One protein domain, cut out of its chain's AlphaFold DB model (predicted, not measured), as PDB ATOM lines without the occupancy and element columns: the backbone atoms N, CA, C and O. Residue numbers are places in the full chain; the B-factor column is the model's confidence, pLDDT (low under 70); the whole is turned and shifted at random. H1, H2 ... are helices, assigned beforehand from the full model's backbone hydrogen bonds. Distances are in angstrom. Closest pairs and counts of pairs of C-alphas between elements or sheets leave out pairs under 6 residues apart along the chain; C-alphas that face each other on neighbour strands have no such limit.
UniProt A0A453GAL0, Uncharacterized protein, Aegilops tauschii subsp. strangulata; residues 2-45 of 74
ATOM      1  N   GLN A   2     209.159 202.000 152.270       53.81
ATOM      2  CA  GLN A   2     208.017 201.285 151.656       53.81
ATOM      3  C   GLN A   2     207.150 200.473 152.645       53.81
ATOM      4  O   GLN A   2     205.943 200.376 152.455       53.81
ATOM      5  N   SER A   3     207.740 199.936 153.722       58.66
ATOM      6  CA  SER A   3     207.014 199.130 154.719       58.66
ATOM      7  C   SER A   3     205.964 199.928 155.515       58.66
ATOM      8  O   SER A   3     204.867 199.420 155.729       58.66
ATOM      9  N   SER A   4     206.240 201.190 155.890       60.53
ATOM     10  CA  SER A   4     205.280 201.967 156.695       60.53
ATOM     11  C   SER A   4     204.114 202.527 155.872       60.53
ATOM     12  O   SER A   4     202.983 202.521 156.337       60.53
ATOM     13  N   MET A   5     204.326 202.914 154.607       61.19
ATOM     14  CA  MET A   5     203.206 203.309 153.732       61.19
ATOM     15  C   MET A   5     202.249 202.141 153.453       61.19
ATOM     16  O   MET A   5     201.034 202.332 153.397       61.19
ATOM     17  N   ALA A   6     202.778 200.923 153.296       65.31
ATOM     18  CA  ALA A   6     201.961 199.730 153.094       65.31
ATOM     19  C   ALA A   6     201.146 199.366 154.350       65.31
ATOM     20  O   ALA A   6     199.991 198.949 154.228       65.31
ATOM     21  N   SER A   7     201.708 199.555 155.554       71.38
ATOM     22  CA  SER A   7     200.973 199.340 156.807       71.38
ATOM     23  C   SER A   7     199.862 200.367 157.019       71.38
ATOM     24  O   SER A   7     198.763 199.982 157.416       71.38
ATOM     25  N   ASP A   8     200.106 201.637 156.687       77.50
ATOM     26  CA  ASP A   8     199.121 202.711 156.854       77.50
ATOM     27  C   ASP A   8     197.935 202.534 155.892       77.50
ATOM     28  O   ASP A   8     196.773 202.651 156.290       77.50
ATOM     29  N   HIS A   9     198.213 202.142 154.641       82.19
ATOM     30  CA  HIS A   9     197.176 201.802 153.665       82.19
ATOM     31  C   HIS A   9     196.328 200.611 154.137       82.19
ATOM     32  O   HIS A   9     195.097 200.651 154.078       82.19
ATOM     33  N   ARG A  10     196.974 199.549 154.637       87.75
ATOM     34  CA  ARG A  10     196.278 198.367 155.162       87.75
ATOM     35  C   ARG A  10     195.370 198.730 156.339       87.75
ATOM     36  O   ARG A  10     194.240 198.248 156.388       87.75
ATOM     37  N   PHE A  11     195.842 199.563 157.266       90.31
ATOM     38  CA  PHE A  11     195.053 199.997 158.419       90.31
ATOM     39  C   PHE A  11     193.811 200.791 157.998       90.31
ATOM     40  O   PHE A  11     192.714 200.506 158.476       90.31
ATOM     41  N   GLY A  12     193.955 201.732 157.059       92.50
ATOM     42  CA  GLY A  12     192.824 202.499 156.532       92.50
ATOM     43  C   GLY A  12     191.761 201.615 155.872       92.50
ATOM     44  O   GLY A  12     190.574 201.753 156.165       92.50
ATOM     45  N   ALA A  13     192.185 200.659 155.042       91.12
ATOM     46  CA  ALA A  13     191.275 199.707 154.404       91.12
ATOM     47  C   ALA A  13     190.573 198.790 155.422       91.12
ATOM     48  O   ALA A  13     189.381 198.517 155.280       91.12
ATOM     49  N   LEU A  14     191.284 198.352 156.470       92.62
ATOM     50  CA  LEU A  14     190.703 197.550 157.548       92.62
ATOM     51  C   LEU A  14     189.652 198.346 158.325       92.62
ATOM     52  O   LEU A  14     188.559 197.846 158.566       92.62
ATOM     53  N   LYS A  15     189.950 199.608 158.648       94.94
ATOM     54  CA  LYS A  15     189.005 200.497 159.323       94.94
ATOM     55  C   LYS A  15     187.746 200.728 158.486       94.94
ATOM     56  O   LYS A  15     186.647 200.579 159.004       94.94
ATOM     57  N   ALA A  16     187.901 201.045 157.201       93.88
ATOM     58  CA  ALA A  16     186.769 201.242 156.300       93.88
ATOM     59  C   ALA A  16     185.892 199.984 156.205       93.88
ATOM     60  O   ALA A  16     184.669 200.092 156.223       93.88
ATOM     61  N   PHE A  17     186.509 198.798 156.157       94.56
ATOM     62  CA  PHE A  17     185.795 197.525 156.185       94.56
ATOM     63  C   PHE A  17     185.040 197.310 157.507       94.56
ATOM     64  O   PHE A  17     183.839 197.037 157.483       94.56
ATOM     65  N   ASP A  18     185.697 197.487 158.653       95.50
ATOM     66  CA  ASP A  18     185.082 197.317 159.977       95.50
ATOM     67  C   ASP A  18     183.952 198.319 160.245       95.50
ATOM     68  O   ASP A  18     182.988 197.999 160.952       95.50
ATOM     69  N   ASP A  19     184.050 199.526 159.687       97.31
ATOM     70  CA  ASP A  19     183.029 200.567 159.787       97.31
ATOM     71  C   ASP A  19     181.764 200.201 158.973       97.31
ATOM     72  O   ASP A  19     180.674 200.647 159.328       97.31
ATOM     73  N   THR A  20     181.851 199.306 157.972       95.44
ATOM     74  CA  THR A  20     180.657 198.784 157.265       95.44
ATOM     75  C   THR A  20     179.763 197.912 158.144       95.44
ATOM     76  O   THR A  20     178.581 197.756 157.845       95.44
ATOM     77  N   LYS A  21     180.328 197.283 159.187       96.56
ATOM     78  CA  LYS A  21     179.659 196.292 160.053       96.56
ATOM     79  C   LYS A  21     179.005 195.109 159.320       96.56
ATOM     80  O   LYS A  21     178.292 194.332 159.947       96.56
ATOM     81  N   ALA A  22     179.285 194.916 158.030       95.25
ATOM     82  CA  ALA A  22     178.690 193.853 157.220       95.25
ATOM     83  C   ALA A  22     179.370 192.484 157.424       95.25
ATOM     84  O   ALA A  22     178.814 191.440 157.074       95.25
ATOM     85  N   GLY A  23     180.585 192.481 157.987       94.06
ATOM     86  CA  GLY A  23     181.406 191.283 158.146       94.06
ATOM     87  C   GLY A  23     181.814 190.657 156.805       94.06
ATOM     88  O   GLY A  23     181.558 191.193 155.728       94.06
ATOM     89  N   VAL A  24     182.459 189.488 156.855       95.19
ATOM     90  CA  VAL A  24     182.931 188.797 155.637       95.19
ATOM     91  C   VAL A  24     181.786 188.286 154.757       95.19
ATOM     92  O   VAL A  24     181.951 188.201 153.544       95.19
ATOM     93  N   LYS A  25     180.600 188.025 155.331       95.38
ATOM     94  CA  LYS A  25     179.390 187.682 154.565       95.38
ATOM     95  C   LYS A  25     179.010 188.805 153.593       95.38
ATOM     96  O   LYS A  25     178.652 188.511 152.460       95.38
ATOM     97  N   GLY A  26     179.168 190.072 153.989       95.88
ATOM     98  CA  GLY A  26     178.904 191.212 153.109       95.88
ATOM     99  C   GLY A  26     179.768 191.228 151.844       95.88
ATOM    100  O   GLY A  26     179.299 191.659 150.796       95.88
ATOM    101  N   LEU A  27     180.998 190.701 151.903       94.94
ATOM    102  CA  LEU A  27     181.857 190.553 150.718       94.94
ATOM    103  C   LEU A  27     181.315 189.486 149.760       94.94
ATOM    104  O   LEU A  27     181.342 189.677 148.545       94.94
ATOM    105  N   VAL A  28     180.815 188.378 150.317       95.25
ATOM    106  CA  VAL A  28     180.217 187.275 149.553       95.25
ATOM    107  C   VAL A  28     178.925 187.734 148.887       95.25
ATOM    108  O   VAL A  28     178.762 187.551 147.683       95.25
ATOM    109  N   ASP A  29     178.041 188.385 149.644       97.06
ATOM    110  CA  ASP A  29     176.768 188.900 149.133       97.06
ATOM    111  C   ASP A  29     176.979 189.949 148.024       97.06
ATOM    112  O   ASP A  29     176.204 190.005 147.073       97.06
ATOM    113  N   ALA A  30     178.042 190.757 148.119       95.06
ATOM    114  CA  ALA A  30     178.415 191.747 147.108       95.06
ATOM    115  C   ALA A  30     179.048 191.139 145.840       95.06
ATOM    116  O   ALA A  30     179.346 191.872 144.896       95.06
ATOM    117  N   GLY A  31     179.277 189.821 145.800       96.44
ATOM    118  CA  GLY A  31     179.840 189.135 144.636       96.44
ATOM    119  C   GLY A  31     181.315 189.455 144.382       96.44
ATOM    120  O   GLY A  31     181.765 189.414 143.235       96.44
ATOM    121  N   VAL A  32     182.078 189.797 145.426       94.44
ATOM    122  CA  VAL A  32     183.514 190.082 145.301       94.44
ATOM    123  C   VAL A  32     184.251 188.836 144.796       94.44
ATOM    124  O   VAL A  32     184.186 187.772 145.406       94.44
ATOM    125  N   THR A  33     184.994 188.975 143.694       96.06
ATOM    126  CA  THR A  33     185.743 187.874 143.056       96.06
ATOM    127  C   THR A  33     187.217 187.821 143.455       96.06
ATOM    128  O   THR A  33     187.893 186.829 143.189       96.06
ATOM    129  N   VAL A  34     187.728 188.877 144.098       94.19
ATOM    130  CA  VAL A  34     189.126 188.996 144.529       94.19
ATOM    131  C   VAL A  34     189.176 189.250 146.027       94.19
ATOM    132  O   VAL A  34     188.578 190.205 146.517       94.19
ATOM    133  N   VAL A  35     189.928 188.422 146.753       91.62
ATOM    134  CA  VAL A  35     190.112 188.589 148.198       91.62
ATOM    135  C   VAL A  35     190.806 189.932 148.477       91.62
ATOM    136  O   VAL A  35     191.881 190.188 147.931       91.62
ATOM    137  N   PRO A  36     190.228 190.814 149.314       90.75
ATOM    138  CA  PRO A  36     190.877 192.069 149.670       90.75
ATOM    139  C   PRO A  36     192.222 191.843 150.371       90.75
ATOM    140  O   PRO A  36     192.336 191.001 151.261       90.75
ATOM    141  N   VAL A  37     193.224 192.668 150.046       88.94
ATOM    142  CA  VAL A  37     194.602 192.567 150.580       88.94
ATOM    143  C   VAL A  37     194.657 192.576 152.115       88.94
ATOM    144  O   VAL A  37     195.565 192.001 152.714       88.94
ATOM    145  N   ILE A  38     193.669 193.177 152.784       90.88
ATOM    146  CA  ILE A  38     193.560 193.163 154.250       90.88
ATOM    147  C   ILE A  38     193.397 191.745 154.841       90.88
ATOM    148  O   ILE A  38     193.774 191.529 155.994       90.88
ATOM    149  N   PHE A  39     192.947 190.765 154.054       90.62
ATOM    150  CA  PHE A  39     192.830 189.355 154.451       90.62
ATOM    151  C   PHE A  39     194.021 188.490 154.023       90.62
ATOM    152  O   PHE A  39     194.068 187.307 154.350       90.62
ATOM    153  N   HIS A  40     194.997 189.045 153.301       87.56
ATOM    154  CA  HIS A  40     196.172 188.276 152.909       87.56
ATOM    155  C   HIS A  40     197.086 188.058 154.117       87.56
ATOM    156  O   HIS A  40     197.548 189.011 154.751       87.56
ATOM    157  N   HIS A  41     197.367 186.792 154.417       82.75
ATOM    158  CA  HIS A  41     198.362 186.412 155.409       82.75
ATOM    159  C   HIS A  41     199.765 186.788 154.929       82.75
ATOM    160  O   HIS A  41     200.111 186.629 153.758       82.75
ATOM    161  N   THR A  42     200.601 187.263 155.852       80.12
ATOM    162  CA  THR A  42     202.022 187.444 155.546       80.12
ATOM    163  C   THR A  42     202.682 186.080 155.306       80.12
ATOM    164  O   THR A  42     202.284 185.096 155.937       80.12
ATOM    165  N   PRO A  43     203.729 185.990 154.470       72.12
ATOM    166  CA  PRO A  43     204.428 184.726 154.232       72.12
ATOM    167  C   PRO A  43     204.925 184.046 155.516       72.12
ATOM    168  O   PRO A  43     204.867 182.829 155.631       72.12
ATOM    169  N   LYS A  44     205.329 184.827 156.530       69.00
ATOM    170  CA  LYS A  44     205.750 184.302 157.839       69.00
ATOM    171  C   LYS A  44     204.613 183.575 158.568       69.00
ATOM    172  O   LYS A  44     204.852 182.517 159.125       69.00
ATOM    173  N   SER A  45     203.385 184.098 158.509       62.50
ATOM    174  CA  SER A  45     202.211 183.447 159.114       62.50
ATOM    175  C   SER A  45     201.729 182.202 158.361       62.50
ATOM    176  O   SER A  45     200.966 181.425 158.919       62.50
TER     177      SER A  45
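What this domain is: This is residues 2 to 45 of the 74 residues of an uncharacterized protein of Aegilops tauschii subsp. strangulata (UniProt A0A453GAL0). One long helix, H1, makes one side of a loose U; after it a tight link leads into the short helix H2, set crosswise at the bend, and a stretch with no named element, residues 30 to 45, folds back in the direction of the first residues of H1. Residues 18 to 23, 28 to 34 and 40 to 45 stand free. The printed part has 44 residues, with two named helices in the order H1, H2 and no named strand, and its class is all helix. The whole is loose, with a radius of gyration of the C-alphas of 11.8 A, and only just elongated, spanning 33 by 22 by 16 A.

Where its parts are: H1 covers residues 2 to 19 and measures 26.3 A from C-alpha 2 at (208.017, 201.285, 151.656) to C-alpha 19 at (183.029, 200.567, 159.787). H2 covers residues 23 to 29, 10.4 A from first to last C-alpha, and ends with C-alpha 29 at (176.768, 188.900, 149.133). Residues 30 to 45 follow, and C-alpha 45 is at (202.211, 183.447, 159.114).

How they stand to each other: H1 and H2 are joined by a tight link of 3 residues. They are close but not clearly touching, and their closest C-alphas, those of Phe 17 and Gly 23, are 7.9 A apart. Their lines are about perpendicular, at 79 degrees, and their centres are 19.0 A apart. In H1 every O i to N i+4 pair is within hydrogen-bond range; in H2 it is 2 of 3.

The domain as a whole: The two C-alphas farthest apart, those of Gln 2 and Asp 29, are 33.7 A apart, while those of Gln 2 and Ser 45, the first and last printed, are 20.2 A apart. The printed part has no cut. The mean pLDDT of the printed part is 86.3, and the model's confidence is low, under 70, at residues 2 to 6 and 44 to 45.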